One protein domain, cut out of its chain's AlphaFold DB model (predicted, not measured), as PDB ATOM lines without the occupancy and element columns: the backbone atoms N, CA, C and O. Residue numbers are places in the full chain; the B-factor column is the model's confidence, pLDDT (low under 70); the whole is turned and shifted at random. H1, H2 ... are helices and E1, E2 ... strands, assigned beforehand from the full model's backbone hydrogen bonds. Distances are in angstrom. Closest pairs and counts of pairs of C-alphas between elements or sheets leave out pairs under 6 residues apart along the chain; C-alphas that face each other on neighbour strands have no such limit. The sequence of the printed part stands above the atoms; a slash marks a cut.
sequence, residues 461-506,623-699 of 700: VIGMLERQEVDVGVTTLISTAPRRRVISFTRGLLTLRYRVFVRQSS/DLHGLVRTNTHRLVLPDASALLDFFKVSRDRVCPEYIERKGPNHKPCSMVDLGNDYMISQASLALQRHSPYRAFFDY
ATOM      1  N   VAL A 461      95.762  90.468  86.022       91.62
ATOM      2  CA  VAL A 461      95.580  91.879  85.635       91.62
ATOM      3  C   VAL A 461      95.344  92.036  84.127       91.62
ATOM      4  O   VAL A 461      94.494  92.829  83.729       91.62
ATOM      5  N   ILE A 462      96.029  91.261  83.276       91.38
ATOM      6  CA  ILE A 462      95.811  91.307  81.815       91.38
ATOM      7  C   ILE A 462      94.396  90.866  81.451       91.38
ATOM      8  O   ILE A 462      93.757  91.517  80.633       91.38
ATOM      9  N   GLY A 463      93.886  89.810  82.084       91.44
ATOM     10  CA  GLY A 463      92.513  89.362  81.889       91.44
ATOM     11  C   GLY A 463      91.482  90.403  82.308       91.44
ATOM     12  O   GLY A 463      90.497  90.608  81.610       91.44
ATOM     13  N   MET A 464      91.712  91.087  83.430       92.12
ATOM     14  CA  MET A 464      90.822  92.161  83.888       92.12
ATOM     15  C   MET A 464      90.817  93.350  82.919       92.12
ATOM     16  O   MET A 464      89.761  93.924  82.670       92.12
ATOM     17  N   LEU A 465      91.973  93.692  82.337       92.00
ATOM     18  CA  LEU A 465      92.083  94.717  81.293       92.00
ATOM     19  C   LEU A 465      91.415  94.281  79.981       92.00
ATOM     20  O   LEU A 465      90.755  95.087  79.332       92.00
ATOM     21  N   GLU A 466      91.562  93.012  79.591       91.94
ATOM     22  CA  GLU A 466      90.911  92.436  78.406       91.94
ATOM     23  C   GLU A 466      89.380  92.440  78.547       91.94
ATOM     24  O   GLU A 466      88.676  92.784  77.602       91.94
ATOM     25  N   ARG A 467      88.869  92.123  79.744       90.81
ATOM     26  CA  ARG A 467      87.432  92.119  80.072       90.81
ATOM     27  C   ARG A 467      86.869  93.491  80.457       90.81
ATOM     28  O   ARG A 467      85.703  93.567  80.826       90.81
ATOM     29  N   GLN A 468      87.675  94.553  80.385       88.94
ATOM     30  CA  GLN A 468      87.281  95.925  80.736       88.94
ATOM     31  C   GLN A 468      86.760  96.081  82.182       88.94
ATOM     32  O   GLN A 468      85.936  96.939  82.479       88.94
ATOM     33  N   GLU A 469      87.252  95.260  83.113       88.31
ATOM     34  CA  GLU A 469      86.912  95.356  84.543       88.31
ATOM     35  C   GLU A 469      87.697  96.465  85.265       88.31
ATOM     36  O   GLU A 469      87.310  96.891  86.359       88.31
ATOM     37  N   VAL A 470      88.829  96.875  84.680       89.25
ATOM     38  CA  VAL A 470      89.738  97.932  85.147       89.25
ATOM     39  C   VAL A 470      90.316  98.689  83.955       89.25
ATOM     40  O   VAL A 470      90.519  98.101  82.894       89.25
ATOM     41  N   ASP A 471      90.629  99.970  84.133       86.44
ATOM     42  CA  ASP A 471      91.134 100.830  83.052       86.44
ATOM     43  C   ASP A 471      92.659 100.771  82.889       86.44
ATOM     44  O   ASP A 471      93.186 100.800  81.770       86.44
ATOM     45  N   VAL A 472      93.371 100.669  84.019       87.81
ATOM     46  CA  VAL A 472      94.835 100.711  84.104       87.81
ATOM     47  C   VAL A 472      95.346  99.612  85.035       87.81
ATOM     48  O   VAL A 472      94.961  99.517  86.199       87.81
ATOM     49  N   GLY A 473      96.268  98.795  84.534       87.94
ATOM     50  CA  GLY A 473      97.036  97.832  85.310       87.94
ATOM     51  C   GLY A 473      98.285  98.484  85.894       87.94
ATOM     52  O   GLY A 473      99.296  98.620  85.203       87.94
ATOM     53  N   VAL A 474      98.229  98.852  87.175       82.06
ATOM     54  CA  VAL A 474      99.352  99.452  87.915       82.06
ATOM     55  C   VAL A 474     100.140  98.360  88.639       82.06
ATOM     56  O   VAL A 474      99.936  98.081  89.817       82.06
ATOM     57  N   THR A 475     101.027  97.688  87.910       75.25
ATOM     58  CA  THR A 475     101.987  96.721  88.464       75.25
ATOM     59  C   THR A 475     103.176  96.579  87.509       75.25
ATOM     60  O   THR A 475     103.185  97.178  86.435       75.25
ATOM     61  N   THR A 476     104.204  95.817  87.879       73.81
ATOM     62  CA  THR A 476     105.410  95.581  87.065       73.81
ATOM     63  C   THR A 476     105.128  94.657  85.873       73.81
ATOM     64  O   THR A 476     105.658  93.550  85.772       73.81
ATOM     65  N   LEU A 477     104.264  95.088  84.950       84.38
ATOM     66  CA  LEU A 477     103.945  94.320  83.752       84.38
ATOM     67  C   LEU A 477     105.021  94.513  82.692       84.38
ATOM     68  O   LEU A 477     105.333  95.624  82.273       84.38
ATOM     69  N   ILE A 478     105.561  93.388  82.233       85.56
ATOM     70  CA  ILE A 478     106.484  93.366  81.110       85.56
ATOM     71  C   ILE A 478     105.685  93.350  79.811       85.56
ATOM     72  O   ILE A 478     104.822  92.494  79.586       85.56
ATOM     73  N   SER A 479     106.036  94.271  78.927       83.38
ATOM     74  CA  SER A 479     105.461  94.382  77.598       83.38
ATOM     75  C   SER A 479     106.023  93.300  76.655       83.38
ATOM     76  O   SER A 479     107.009  93.527  75.953       83.38
ATOM     77  N   THR A 480     105.377  92.134  76.584       82.56
ATOM     78  CA  THR A 480     105.722  91.061  75.628       82.56
ATOM     79  C   THR A 480     104.833  91.090  74.381       82.56
ATOM     80  O   THR A 480     103.729  91.641  74.394       82.56
ATOM     81  N   ALA A 481     105.291  90.478  73.281       83.25
ATOM     82  CA  ALA A 481     104.536  90.449  72.025       83.25
ATOM     83  C   ALA A 481     103.132  89.811  72.154       83.25
ATOM     84  O   ALA A 481     102.192  90.409  71.634       83.25
ATOM     85  N   PRO A 482     102.929  88.678  72.864       84.94
ATOM     86  CA  PRO A 482     101.589  88.122  73.082       84.94
ATOM     87  C   PRO A 482     100.663  89.058  73.868       84.94
ATOM     88  O   PRO A 482      99.502  89.212  73.507       84.94
ATOM     89  N   ARG A 483     101.183  89.748  74.891       88.69
ATOM     90  CA  ARG A 483     100.400  90.667  75.733       88.69
ATOM     91  C   ARG A 483      99.988  91.927  74.967       88.69
ATOM     92  O   ARG A 483      98.840  92.347  75.049       88.69
ATOM     93  N   ARG A 484     100.884  92.474  74.133       86.56
ATOM     94  CA  ARG A 484     100.593  93.614  73.235       86.56
ATOM     95  C   ARG A 484      99.471  93.345  72.228       86.56
ATOM     96  O   ARG A 484      98.945  94.289  71.646       86.56
ATOM     97  N   ARG A 485      99.122  92.077  71.976       88.00
ATOM     98  CA  ARG A 485      98.005  91.733  71.085       88.00
ATOM     99  C   ARG A 485      96.647  91.968  71.734       88.00
ATOM    100  O   ARG A 485      95.697  92.183  70.994       88.00
ATOM    101  N   VAL A 486      96.548  91.915  73.061       90.06
ATOM    102  CA  VAL A 486      95.270  92.008  73.789       90.06
ATOM    103  C   VAL A 486      95.125  93.299  74.588       90.06
ATOM    104  O   VAL A 486      94.008  93.763  74.769       90.06
ATOM    105  N   ILE A 487      96.231  93.921  74.998       90.94
ATOM    106  CA  ILE A 487      96.251  95.163  75.780       90.94
ATOM    107  C   ILE A 487      97.284  96.150  75.229       90.94
ATOM    108  O   ILE A 487      98.208  95.769  74.502       90.94
ATOM    109  N   SER A 488      97.144  97.423  75.592       88.25
ATOM    110  CA  SER A 488      98.136  98.451  75.262       88.25
ATOM    111  C   SER A 488      99.126  98.610  76.414       88.25
ATOM    112  O   SER A 488      98.785  98.389  77.572       88.25
ATOM    113  N   PHE A 489     100.347  99.026  76.108       87.06
ATOM    114  CA  PHE A 489     101.350  99.370  77.111       87.06
ATOM    115  C   PHE A 489     101.810 100.801  76.890       87.06
ATOM    116  O   PHE A 489     101.926 101.226  75.737       87.06
ATOM    117  N   THR A 490     102.102 101.501  77.981       84.31
ATOM    118  CA  THR A 490     102.781 102.798  77.924       84.31
ATOM    119  C   THR A 490     104.246 102.618  77.535       84.31
ATOM    120  O   THR A 490     104.771 101.493  77.499       84.31
ATOM    121  N   ARG A 491     104.948 103.731  77.310       78.12
ATOM    122  CA  ARG A 491     106.415 103.752  77.303       78.12
ATOM    123  C   ARG A 491     106.975 103.109  78.576       78.12
ATOM    124  O   ARG A 491     106.348 103.117  79.640       78.12
ATOM    125  N   GLY A 492     108.148 102.494  78.433       73.69
ATOM    126  CA  GLY A 492     108.840 101.819  79.524       73.69
ATOM    127  C   GLY A 492     109.175 102.790  80.648       73.69
ATOM    128  O   GLY A 492     109.988 103.685  80.453       73.69
ATOM    129  N   LEU A 493     108.575 102.586  81.820       69.62
ATOM    130  CA  LEU A 493     108.815 103.408  83.009       69.62
ATOM    131  C   LEU A 493     110.064 102.959  83.767       69.62
ATOM    132  O   LEU A 493     110.752 103.763  84.389       69.62
ATOM    133  N   LEU A 494     110.346 101.656  83.744       68.50
ATOM    134  CA  LEU A 494     111.449 101.049  84.481       68.50
ATOM    135  C   LEU A 494     112.138 100.008  83.609       68.50
ATOM    136  O   LEU A 494     111.480  99.169  82.996       68.50
ATOM    137  N   THR A 495     113.469 100.014  83.600       72.31
ATOM    138  CA  THR A 495     114.244  98.913  83.017       72.31
ATOM    139  C   THR A 495     114.491  97.868  84.098       72.31
ATOM    140  O   THR A 495     115.205  98.123  85.065       72.31
ATOM    141  N   LEU A 496     113.888  96.694  83.939       73.62
ATOM    142  CA  LEU A 496     114.065  95.547  84.814       73.62
ATOM    143  C   LEU A 496     115.125  94.615  84.234       73.62
ATOM    144  O   LEU A 496     115.064  94.225  83.066       73.62
ATOM    145  N   ARG A 497     116.082  94.248  85.081       73.69
ATOM    146  CA  ARG A 497     117.115  93.257  84.788       73.69
ATOM    147  C   ARG A 497     116.848  92.040  85.654       73.69
ATOM    148  O   ARG A 497     116.876  92.132  86.880       73.69
ATOM    149  N   TYR A 498     116.535  90.922  85.017       75.88
ATOM    150  CA  TYR A 498     116.244  89.678  85.709       75.88
ATOM    151  C   TYR A 498     117.500  88.834  85.806       75.88
ATOM    152  O   TYR A 498     118.120  88.483  84.799       75.88
ATOM    153  N   ARG A 499     117.840  88.509  87.049       77.56
ATOM    154  CA  ARG A 499     118.977  87.678  87.418       77.56
ATOM    155  C   ARG A 499     118.489  86.440  88.138       77.56
ATOM    156  O   ARG A 499     117.433  86.452  88.775       77.56
ATOM    157  N   VAL A 500     119.265  85.375  88.024       76.62
ATOM    158  CA  VAL A 500     118.994  84.126  88.726       76.62
ATOM    159  C   VAL A 500     119.708  84.181  90.065       76.62
ATOM    160  O   VAL A 500     120.920  84.385  90.130       76.62
ATOM    161  N   PHE A 501     118.931  83.992  91.125       75.31
ATOM    162  CA  PHE A 501     119.438  83.876  92.479       75.31
ATOM    163  C   PHE A 501     119.438  82.412  92.880       75.31
ATOM    164  O   PHE A 501     118.449  81.705  92.678       75.31
ATOM    165  N   VAL A 502     120.533  81.973  93.482       76.88
ATOM    166  CA  VAL A 502     120.647  80.630  94.044       76.88
ATOM    167  C   VAL A 502     120.829  80.764  95.545       76.88
ATOM    168  O   VAL A 502     121.451  81.714  96.029       76.88
ATOM    169  N   ARG A 503     120.255  79.829  96.306       69.38
ATOM    170  CA  ARG A 503     120.511  79.766  97.742       69.38
ATOM    171  C   ARG A 503     122.013  79.593  97.943       69.38
ATOM    172  O   ARG A 503     122.606  78.651  97.429       69.38
ATOM    173  N   GLN A 504     122.603  80.507  98.697       62.44
ATOM    174  CA  GLN A 504     123.968  80.391  99.165       62.44
ATOM    175  C   GLN A 504     124.112  79.043  99.862       62.44
ATOM    176  O   GLN A 504     123.359  78.758 100.800       62.44
ATOM    177  N   SER A 505     125.040  78.216  99.380       61.03
ATOM    178  CA  SER A 505     125.317  76.944 100.035       61.03
ATOM    179  C   SER A 505     125.653  77.210 101.501       61.03
ATOM    180  O   SER A 505     126.527  78.023 101.813       61.03
ATOM    181  N   SER A 506     124.921  76.564 102.411       54.09
ATOM    182  CA  SER A 506     125.212  76.615 103.845       54.09
ATOM    183  C   SER A 506     126.454  75.802 104.196       54.09
ATOM    184  O   SER A 506     127.054  76.020 105.245       54.09
ATOM    185  N   ASP A 623     126.131  79.746  85.055       75.38
ATOM    186  CA  ASP A 623     125.149  80.143  84.056       75.38
ATOM    187  C   ASP A 623     123.973  79.156  83.946       75.38
ATOM    188  O   ASP A 623     123.961  78.083  84.556       75.38
ATOM    189  N   LEU A 624     122.957  79.519  83.155       75.00
ATOM    190  CA  LEU A 624     121.802  78.651  82.888       75.00
ATOM    191  C   LEU A 624     122.197  77.347  82.172       75.00
ATOM    192  O   LEU A 624     121.564  76.317  82.392       75.00
ATOM    193  N   HIS A 625     123.265  77.348  81.366       76.06
ATOM    194  CA  HIS A 625     123.792  76.110  80.782       76.06
ATOM    195  C   HIS A 625     124.345  75.170  81.858       76.06
ATOM    196  O   HIS A 625     124.089  73.966  81.815       76.06
ATOM    197  N   GLY A 626     125.081  75.699  82.837       76.62
ATOM    198  CA  GLY A 626     125.561  74.953  83.995       76.62
ATOM    199  C   GLY A 626     124.422  74.421  84.862       76.62
ATOM    200  O   GLY A 626     124.490  73.278  85.317       76.62
ATOM    201  N   LEU A 627     123.340  75.189  85.026       78.56
ATOM    202  CA  LEU A 627     122.121  74.726  85.698       78.56
ATOM    203  C   LEU A 627     121.535  73.483  85.007       78.56
ATOM    204  O   LEU A 627     121.299  72.472  85.667       78.56
ATOM    205  N   VAL A 628     121.361  73.527  83.681       75.12
ATOM    206  CA  VAL A 628     120.798  72.404  82.908       75.12
ATOM    207  C   VAL A 628     121.719  71.186  82.901       75.12
ATOM    208  O   VAL A 628     121.252  70.063  83.070       75.12
ATOM    209  N   ARG A 629     123.035  71.388  82.757       78.12
ATOM    210  CA  ARG A 629     124.014  70.288  82.768       78.12
ATOM    211  C   ARG A 629     124.076  69.566  84.107       78.12
ATOM    212  O   ARG A 629     124.247  68.352  84.128       78.12
ATOM    213  N   THR A 630     124.002  70.309  85.208       76.31
ATOM    214  CA  THR A 630     124.088  69.721  86.550       76.31
ATOM    215  C   THR A 630     122.771  69.079  86.974       76.31
ATOM    216  O   THR A 630     122.811  68.092  87.701       76.31
ATOM    217  N   ASN A 631     121.622  69.611  86.530       76.56
ATOM    218  CA  ASN A 631     120.276  69.126  86.871       76.56
ATOM    219  C   ASN A 631     120.062  68.922  88.391       76.56
ATOM    220  O   ASN A 631     119.348  68.031  88.844       76.56
ATOM    221  N   THR A 632     120.738  69.732  89.206       74.25
ATOM    222  CA  THR A 632     120.706  69.621  90.674       74.25
ATOM    223  C   THR A 632     119.668  70.545  91.303       74.25
ATOM    224  O   THR A 632     119.148  70.260  92.380       74.25
ATOM    225  N   HIS A 633     119.373  71.666  90.644       74.75
ATOM    226  CA  HIS A 633     118.506  72.717  91.156       74.75
ATOM    227  C   HIS A 633     117.309  72.908  90.229       74.75
ATOM    228  O   HIS A 633     117.415  72.793  89.011       74.75
ATOM    229  N   ARG A 634     116.158  73.237  90.818       75.06
ATOM    230  CA  ARG A 634     114.933  73.557  90.080       75.06
ATOM    231  C   ARG A 634     114.829  75.069  89.916       75.06
ATOM    232  O   ARG A 634     114.937  75.805  90.898       75.06
ATOM    233  N   LEU A 635     114.620  75.534  88.685       76.25
ATOM    234  CA  LEU A 635     114.387  76.948  88.406       76.25
ATOM    235  C   LEU A 635     112.955  77.313  88.801       76.25
ATOM    236  O   LEU A 635     111.996  76.832  88.201       76.25
ATOM    237  N   VAL A 636     112.811  78.178  89.802       75.44
ATOM    238  CA  VAL A 636     111.502  78.672  90.235       75.44
ATOM    239  C   VAL A 636     111.202  79.974  89.509       75.44
ATOM    240  O   VAL A 636     111.885  80.979  89.702       75.44
ATOM    241  N   LEU A 637     110.152  79.959  88.693       74.75
ATOM    242  CA  LEU A 637     109.631  81.146  88.024       74.75
ATOM    243  C   LEU A 637     108.268  81.514  88.623       74.75
ATOM    244  O   LEU A 637     107.490  80.617  88.957       74.75
ATOM    245  N   PRO A 638     107.940  82.813  88.757       71.38
ATOM    246  CA  PRO A 638     106.608  83.212  89.184       71.38
ATOM    247  C   PRO A 638     105.561  82.722  88.177       71.38
ATOM    248  O   PRO A 638     105.702  82.938  86.966       71.38
ATOM    249  N   ASP A 639     104.509  82.076  88.678       70.38
ATOM    250  CA  ASP A 639     103.362  81.672  87.866       70.38
ATOM    251  C   ASP A 639     102.730  82.895  87.171       70.38
ATOM    252  O   ASP A 639     102.825  84.027  87.647       70.38
ATOM    253  N   ALA A 640     102.135  82.656  85.997       74.62
ATOM    254  CA  ALA A 640     101.458  83.657  85.164       74.62
ATOM    255  C   ALA A 640     102.232  84.978  84.944       74.62
ATOM    256  O   ALA A 640     101.646  86.056  84.781       74.62
ATOM    257  N   SER A 641     103.564  84.893  84.930       78.44
ATOM    258  CA  SER A 641     104.470  86.015  84.712       78.44
ATOM    259  C   SER A 641     105.022  86.033  83.292       78.44
ATOM    260  O   SER A 641     105.096  85.015  82.603       78.44
ATOM    261  N   ALA A 642     105.480  87.206  82.861       76.75
ATOM    262  CA  ALA A 642     106.119  87.353  81.560       76.75
ATOM    263  C   ALA A 642     107.466  86.617  81.476       76.75
ATOM    264  O   ALA A 642     107.911  86.302  80.378       76.75
ATOM    265  N   LEU A 643     108.093  86.320  82.623       78.06
ATOM    266  CA  LEU A 643     109.273  85.461  82.684       78.06
ATOM    267  C   LEU A 643     108.916  84.046  82.246       78.06
ATOM    268  O   LEU A 643     109.558  83.504  81.358       78.06
ATOM    269  N   LEU A 644     107.850  83.472  82.805       76.25
ATOM    270  CA  LEU A 644     107.390  82.147  82.403       76.25
ATOM    271  C   LEU A 644     107.055  82.097  80.902       76.25
ATOM    272  O   LEU A 644     107.423  81.143  80.220       76.25
ATOM    273  N   ASP A 645     106.407  83.140  80.375       74.62
ATOM    274  CA  ASP A 645     106.120  83.258  78.938       74.62
ATOM    275  C   ASP A 645     107.412  83.333  78.098       74.62
ATOM    276  O   ASP A 645     107.498  82.712  77.039       74.62
ATOM    277  N   PHE A 646     108.435  84.053  78.571       75.00
ATOM    278  CA  PHE A 646     109.739  84.144  77.906       75.00
ATOM    279  C   PHE A 646     110.425  82.776  77.801       75.00
ATOM    280  O   PHE A 646     110.860  82.404  76.713       75.00
ATOM    281  N   PHE A 647     110.460  81.992  78.885       72.88
ATOM    282  CA  PHE A 647     111.068  80.654  78.876       72.88
ATOM    283  C   PHE A 647     110.328  79.673  77.950       72.88
ATOM    284  O   PHE A 647     110.970  78.863  77.288       72.88
ATOM    285  N   LYS A 648     108.999  79.797  77.822       69.94
ATOM    286  CA  LYS A 648     108.191  78.986  76.890       69.94
ATOM    287  C   LYS A 648     108.438  79.302  75.413       69.94
ATOM    288  O   LYS A 648     108.279  78.423  74.573       69.94
ATOM    289  N   VAL A 649     108.743  80.560  75.087       64.31
ATOM    290  CA  VAL A 649     108.826  81.055  73.696       64.31
ATOM    291  C   VAL A 649     110.276  81.212  73.212       64.31
ATOM    292  O   VAL A 649     110.515  81.377  72.015       64.31
ATOM    293  N   SER A 650     111.256  81.158  74.116       61.06
ATOM    294  CA  SER A 650     112.675  81.274  73.774       61.06
ATOM    295  C   SER A 650     113.113  80.182  72.788       61.06
ATOM    296  O   SER A 650     112.793  79.007  72.950       61.06
ATOM    297  N   ARG A 651     113.870  80.584  71.753       51.88
ATOM    298  CA  ARG A 651     114.460  79.672  70.752       51.88
ATOM    299  C   ARG A 651     115.692  78.930  71.270       51.88
ATOM    300  O   ARG A 651     116.180  78.027  70.595       51.88
ATOM    301  N   ASP A 652     116.211  79.333  72.424       54.59
ATOM    302  CA  ASP A 652     117.318  78.651  73.075       54.59
ATOM    303  C   ASP A 652     116.810  77.346  73.698       54.59
ATOM    304  O   ASP A 652     115.921  77.383  74.548       54.59
ATOM    305  N   ARG A 653     117.354  76.196  73.277       50.53
ATOM    306  CA  ARG A 653     116.890  74.856  73.693       50.53
ATOM    307  C   ARG A 653     116.920  74.651  75.212       50.53
ATOM    308  O   ARG A 653     116.143  73.853  75.715       50.53
ATOM    309  N   VAL A 654     117.762  75.402  75.919       50.50
ATOM    310  CA  VAL A 654     117.931  75.358  77.381       50.50
ATOM    311  C   VAL A 654     116.698  75.880  78.129       50.50
ATOM    312  O   VAL A 654     116.396  75.422  79.226       50.50
ATOM    313  N   CYS A 655     115.974  76.846  77.553       50.97
ATOM    314  CA  CYS A 655     114.888  77.554  78.240       50.97
ATOM    315  C   CYS A 655     113.559  76.762  78.315       50.97
ATOM    316  O   CYS A 655     112.925  76.795  79.370       50.97
ATOM    317  N   PRO A 656     113.123  76.034  77.266       48.50
ATOM    318  CA  PRO A 656     111.906  75.218  77.316       48.50
ATOM    319  C   PRO A 656     112.027  73.939  78.153       48.50
ATOM    320  O   PRO A 656     111.006  73.380  78.544       48.50
ATOM    321  N   GLU A 657     113.247  73.451  78.395       48.66
ATOM    322  CA  GLU A 657     113.501  72.120  78.966       48.66
ATOM    323  C   GLU A 657     113.229  72.041  80.486       48.66
ATOM    324  O   GLU A 657     113.075  70.947  81.022       48.66
ATOM    325  N   TYR A 658     113.086  73.180  81.182       52.72
ATOM    326  CA  TYR A 658     112.889  73.231  82.639       52.72
ATOM    327  C   TYR A 658     111.807  74.229  83.074       52.72
ATOM    328  O   TYR A 658     112.028  75.440  83.090       52.72
ATOM    329  N   ILE A 659     110.641  73.720  83.498       48.84
ATOM    330  CA  ILE A 659     109.550  74.506  84.103       48.84
ATOM    331  C   ILE A 659     108.913  73.705  85.252       48.84
ATOM    332  O   ILE A 659     108.297  72.671  85.014       48.84
ATOM    333  N   GLU A 660     108.980  74.211  86.488       46.88
ATOM    334  CA  GLU A 660     108.252  73.664  87.648       46.88
ATOM    335  C   GLU A 660     107.710  74.765  88.587       46.88
ATOM    336  O   GLU A 660     108.140  75.918  88.541       46.88
ATOM    337  N   ARG A 661     106.727  74.406  89.434       35.09
ATOM    338  CA  ARG A 661     105.900  75.323  90.248       35.09
ATOM    339  C   ARG A 661     106.305  75.464  91.729       35.09
ATOM    340  O   ARG A 661     106.556  74.476  92.404       35.09
ATOM    341  N   LYS A 662     106.135  76.714  92.204       36.09
ATOM    342  CA  LYS A 662     105.963  77.288  93.567       36.09
ATOM    343  C   LYS A 662     107.046  77.121  94.653       36.09
ATOM    344  O   LYS A 662     107.372  76.029  95.095       36.09
ATOM    345  N   GLY A 663     107.405  78.273  95.238       33.06
ATOM    346  CA  GLY A 663     107.956  78.443  96.590       33.06
ATOM    347  C   GLY A 663     107.403  79.729  97.246       33.06
ATOM    348  O   GLY A 663     106.951  80.619  96.523       33.06
ATOM    349  N   PRO A 664     107.361  79.824  98.590       33.34
ATOM    350  CA  PRO A 664     106.668  80.894  99.309       33.34
ATOM    351  C   PRO A 664     107.405  82.241  99.265       33.34
ATOM    352  O   PRO A 664     108.632  82.314  99.231       33.34
ATOM    353  N   ASN A 665     106.619  83.317  99.327       35.44
ATOM    354  CA  ASN A 665     107.080  84.693  99.481       35.44
ATOM    355  C   ASN A 665     107.696  84.879 100.866       35.44
ATOM    356  O   ASN A 665     106.933  85.107 101.788       35.44
ATOM    357  N   HIS A 666     109.017  84.793 101.013       35.44
ATOM    358  CA  HIS A 666     109.833  85.512 102.008       35.44
ATOM    359  C   HIS A 666     111.288  85.441 101.516       35.44
ATOM    360  O   HIS A 666     111.755  84.356 101.189       35.44
ATOM    361  N   LYS A 667     112.002  86.573 101.423       36.66
ATOM    362  CA  LYS A 667     113.439  86.591 101.084       36.66
ATOM    363  C   LYS A 667     114.259  86.250 102.338       36.66
ATOM    364  O   LYS A 667     114.293  87.086 103.238       36.66
ATOM    365  N   PRO A 668     114.960  85.105 102.420       41.28
ATOM    366  CA  PRO A 668     115.973  84.896 103.447       41.28
ATOM    367  C   PRO A 668     117.290  85.545 102.994       41.28
ATOM    368  O   PRO A 668     117.605  85.549 101.804       41.28
ATOM    369  N   CYS A 669     118.093  86.053 103.929       41.72
ATOM    370  CA  CYS A 669     119.382  86.725 103.692       41.72
ATOM    371  C   CYS A 669     120.498  85.848 103.066       41.72
ATOM    372  O   CYS A 669     121.656  86.243 103.086       41.72
ATOM    373  N   SER A 670     120.183  84.670 102.522       53.84
ATOM    374  CA  SER A 670     121.137  83.650 102.065       53.84
ATOM    375  C   SER A 670     121.045  83.384 100.555       53.84
ATOM    376  O   SER A 670     121.007  82.226 100.144       53.84
ATOM    377  N   MET A 671     120.911  84.412  99.715       60.94
ATOM    378  CA  MET A 671     120.820  84.268  98.252       60.94
ATOM    379  C   MET A 671     122.013  84.941  97.567       60.94
ATOM    380  O   MET A 671     122.344  86.075  97.903       60.94
ATOM    381  N   VAL A 672     122.632  84.252  96.604       63.81
ATOM    382  CA  VAL A 672     123.760  84.755  95.799       63.81
ATOM    383  C   VAL A 672     123.296  84.998  94.364       63.81
ATOM    384  O   VAL A 672     122.553  84.191  93.803       63.81
ATOM    385  N   ASP A 673     123.725  86.123  93.796       68.06
ATOM    386  CA  ASP A 673     123.488  86.512  92.403       68.06
ATOM    387  C   ASP A 673     124.522  85.850  91.475       68.06
ATOM    388  O   ASP A 673     125.723  85.916  91.739       68.06
ATOM    389  N   LEU A 674     124.064  85.237  90.379       69.00
ATOM    390  CA  LEU A 674     124.927  84.672  89.331       69.00
ATOM    391  C   LEU A 674     125.545  85.733  88.400       69.00
ATOM    392  O   LEU A 674     126.294  85.392  87.490       69.00
ATOM    393  N   GLY A 675     125.236  87.018  88.595       61.69
ATOM    394  CA  GLY A 675     125.925  88.158  87.981       61.69
ATOM    395  C   GLY A 675     125.500  88.495  86.549       61.69
ATOM    396  O   GLY A 675     125.602  89.655  86.148       61.69
ATOM    397  N   ASN A 676     124.970  87.528  85.799       69.94
ATOM    398  CA  ASN A 676     124.490  87.734  84.431       69.94
ATOM    399  C   ASN A 676     123.054  88.283  84.389       69.94
ATOM    400  O   ASN A 676     122.150  87.778  85.061       69.94
ATOM    401  N   ASP A 677     122.830  89.285  83.532       66.31
ATOM    402  CA  ASP A 677     121.497  89.795  83.195       66.31
ATOM    403  C   ASP A 677     120.871  88.886  82.116       66.31
ATOM    404  O   ASP A 677     121.149  89.037  80.928       66.31
ATOM    405  N   TYR A 678     120.026  87.930  82.515       69.06
ATOM    406  CA  TYR A 678     119.441  86.939  81.592       69.06
ATOM    407  C   TYR A 678     118.257  87.478  80.784       69.06
ATOM    408  O   TYR A 678     117.979  87.010  79.682       69.06
ATOM    409  N   MET A 679     117.549  88.471  81.322       70.50
ATOM    410  CA  MET A 679     116.502  89.187  80.602       70.50
ATOM    411  C   MET A 679     116.545  90.657  80.994       70.50
ATOM    412  O   MET A 679     116.443  91.004  82.172       70.50
ATOM    413  N   ILE A 680     116.647  91.524  79.992       71.50
ATOM    414  CA  ILE A 680     116.470  92.964  80.149       71.50
ATOM    415  C   ILE A 680     115.132  93.306  79.522       71.50
ATOM    416  O   ILE A 680     114.883  93.001  78.355       71.50
ATOM    417  N   SER A 681     114.242  93.905  80.299       77.69
ATOM    418  CA  SER A 681     112.943  94.300  79.783       77.69
ATOM    419  C   SER A 681     112.451  95.589  80.398       77.69
ATOM    420  O   SER A 681     112.893  95.996  81.467       77.69
ATOM    421  N   GLN A 682     111.522  96.236  79.712       77.31
ATOM    422  CA  GLN A 682     110.878  97.431  80.220       77.31
ATOM    423  C   GLN A 682     109.561  97.050  80.890       77.31
ATOM    424  O   GLN A 682     108.707  96.400  80.280       77.31
ATOM    425  N   ALA A 683     109.412  97.450  82.149       78.88
ATOM    426  CA  ALA A 683     108.120  97.483  82.806       78.88
ATOM    427  C   ALA A 683     107.411  98.788  82.451       78.88
ATOM    428  O   ALA A 683     108.005  99.869  82.486       78.88
ATOM    429  N   SER A 684     106.137  98.669  82.112       82.50
ATOM    430  CA  SER A 684     105.268  99.780  81.745       82.50
ATOM    431  C   SER A 684     103.888  99.594  82.361       82.50
ATOM    432  O   SER A 684     103.541  98.504  82.826       82.50
ATOM    433  N   LEU A 685     103.098 100.668  82.377       87.12
ATOM    434  CA  LEU A 685     101.687 100.555  82.722       87.12
ATOM    435  C   LEU A 685     100.974  99.807  81.598       87.12
ATOM    436  O   LEU A 685     101.241 100.027  80.412       87.12
ATOM    437  N   ALA A 686     100.061  98.924  81.982       89.62
ATOM    438  CA  ALA A 686      99.173  98.263  81.044       89.62
ATOM    439  C   ALA A 686      97.839  99.000  80.999       89.62
ATOM    440  O   ALA A 686      97.291  99.366  82.032       89.62
ATOM    441  N   LEU A 687      97.309  99.191  79.803       90.12
ATOM    442  CA  LEU A 687      96.046  99.867  79.552       90.12
ATOM    443  C   LEU A 687      95.138  98.939  78.757       90.12
ATOM    444  O   LEU A 687      95.615  98.073  78.013       90.12
ATOM    445  N   GLN A 688      93.831  99.173  78.837       89.31
ATOM    446  CA  GLN A 688      92.893  98.540  77.916       89.31
ATOM    447  C   GLN A 688      93.315  98.765  76.451       89.31
ATOM    448  O   GLN A 688      94.000  99.735  76.084       89.31
ATOM    449  N   ARG A 689      92.927  97.834  75.579       83.62
ATOM    450  CA  ARG A 689      93.186  97.965  74.144       83.62
ATOM    451  C   ARG A 689      92.454  99.203  73.622       83.62
ATOM    452  O   ARG A 689      91.255  99.319  73.819       83.62
ATOM    453  N   HIS A 690      93.183 100.119  72.980       80.19
ATOM    454  CA  HIS A 690      92.661 101.425  72.538       80.19
ATOM    455  C   HIS A 690      92.212 102.372  73.666       80.19
ATOM    456  O   HIS A 690      91.386 103.247  73.431       80.19
ATOM    457  N   SER A 691      92.773 102.238  74.873       76.44
ATOM    458  CA  SER A 691      92.472 103.151  75.979       76.44
ATOM    459  C   SER A 691      92.713 104.626  75.598       76.44
ATOM    460  O   SER A 691      93.804 104.945  75.103       76.44
ATOM    461  N   PRO A 692      91.760 105.536  75.886       67.12
ATOM    462  CA  PRO A 692      91.941 106.973  75.664       67.12
ATOM    463  C   PRO A 692      93.062 107.553  76.542       67.12
ATOM    464  O   PRO A 692      93.692 108.541  76.177       67.12
ATOM    465  N   TYR A 693      93.392 106.887  77.656       68.94
ATOM    466  CA  TYR A 693      94.459 107.289  78.574       68.94
ATOM    467  C   TYR A 693      95.864 107.034  78.024       68.94
ATOM    468  O   TYR A 693      96.850 107.462  78.617       68.94
ATOM    469  N   ARG A 694      96.004 106.344  76.887       67.81
ATOM    470  CA  ARG A 694      97.327 106.085  76.314       67.81
ATOM    471  C   ARG A 694      98.051 107.371  75.935       67.81
ATOM    472  O   ARG A 694      99.230 107.497  76.235       67.81
ATOM    473  N   ALA A 695      97.341 108.318  75.325       60.81
ATOM    474  CA  ALA A 695      97.910 109.616  74.976       60.81
ATOM    475  C   ALA A 695      98.384 110.377  76.225       60.81
ATOM    476  O   ALA A 695      99.437 110.995  76.185       60.81
ATOM    477  N   PHE A 696      97.654 110.256  77.339       59.75
ATOM    478  CA  PHE A 696      98.020 110.853  78.624       59.75
ATOM    479  C   PHE A 696      99.334 110.295  79.183       59.75
ATOM    480  O   PHE A 696     100.200 111.056  79.601       59.75
ATOM    481  N   PHE A 697      99.510 108.971  79.172       65.75
ATOM    482  CA  PHE A 697     100.706 108.345  79.745       65.75
ATOM    483  C   PHE A 697     101.925 108.326  78.810       65.75
ATOM    484  O   PHE A 697     103.052 108.240  79.294       65.75
ATOM    485  N   ASP A 698     101.720 108.369  77.491       57.38
ATOM    486  CA  ASP A 698     102.803 108.378  76.497       57.38
ATOM    487  C   ASP A 698     103.286 109.805  76.148       57.38
ATOM    488  O   ASP A 698     104.212 109.935  75.342       57.38
ATOM    489  N   TYR A 699     102.701 110.854  76.751       43.00
ATOM    490  CA  TYR A 699     103.148 112.248  76.625       43.00
ATOM    491  C   TYR A 699     104.439 112.468  77.430       43.00
ATOM    492  O   TYR A 699     104.435 112.926  78.572       43.00
TER     493      TYR A 699
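This is residues 461 to 506 and 623 to 699 of the 700 residues of the protein "Putative glutamate receptor" of Amphibalanus amphitrite (UniProt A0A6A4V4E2). A thin, twisted ribbon of strands makes the long axis: E5 runs through it, paired with E2 over its first part and with E1 over its last, and E2 runs on into E3, which pairs with E4 in a small second sheet. H1 packs on the ribbon where E1 and E5 pair, H4 grazes the sheet of E1, E5 and E2 nearer the middle of the domain, and H3 is not on that sheet, its centre 20.8 A from the mean of all C-alphas. The printed part has 123 residues with five named helices and five named strands, in the order H1 E1 H2 E2 E3 H3 H4 E4 E5 H5; the sheets, E1 - E5 - E2 and E3 - E4, are antiparallel. The class is mixed, helices and strands, with under half of the residues in named elements. The whole is elongated, 52 by 32 by 24 A, and only just loose, close to compact, with a radius of gyration of the C-alphas of 16.8 A.

Start at H1, residues 461 to 466, which is on the strongly twisted sheet of E1, residues 472 to 478, E5, residues 679 to 687, and E2, residues 494 to 498. Its height over the sheet is 8.2 A, and its closest C-alphas to E1 are those of Val 461 and Gly 473, 6.1 A apart. Look across E1 and E5, antiparallel at 170 degrees, and find N 473 and O 686 within hydrogen-bond range at 2.8 A. H2, residues 481 to 484, only just on the sheet, only grazes it with residues 483 to 484. E1, H2 and E2 form a split strand-helix-strand unit, two strands running the same way with E5 between them, and its crossover is right-handed. Across E5 and E2, antiparallel at 137 degrees, N 496 and O 681 are 2.8 A apart. E2 runs on into E3, residues 501 to 503, at 44 degrees. E3 and E4, residues 671 to 673, are antiparallel at 144 degrees, with N 672 and O 502 at 2.9 A. H3, residues 624 to 630, is not on the three-strand sheet and touches no helix. H4, residues 642 to 649, and H5, residues 694 to 698, only graze that sheet. In H1, H3, H4 and H5 every O i to N i+4 pair is within hydrogen-bond range; H2 is too short for one.

Find C-alpha 461 at (95.580, 91.879, 85.635), where H1 begins. E1 spans 14.1 A, E2 12.4 A and H4 10.4 A. E5 runs 23.1 A, from C-alpha 679 at (116.502, 89.187, 80.602) to C-alpha 687. H5 ends at C-alpha 698, (102.803, 108.378, 76.497).

The C-alphas farthest apart, of Ser 506 and Pro 692, are 53.1 A apart. Residues 507 to 622 are not printed, and C-alphas 506 and 623 stand 20.1 A apart across that cut. The links H3 to H4 and H4 to E4 are long. Mean pLDDT of the printed part is 71.5, and residues 493 to 494, 503 to 506, 648 to 678 and 692 to 699 are under 70.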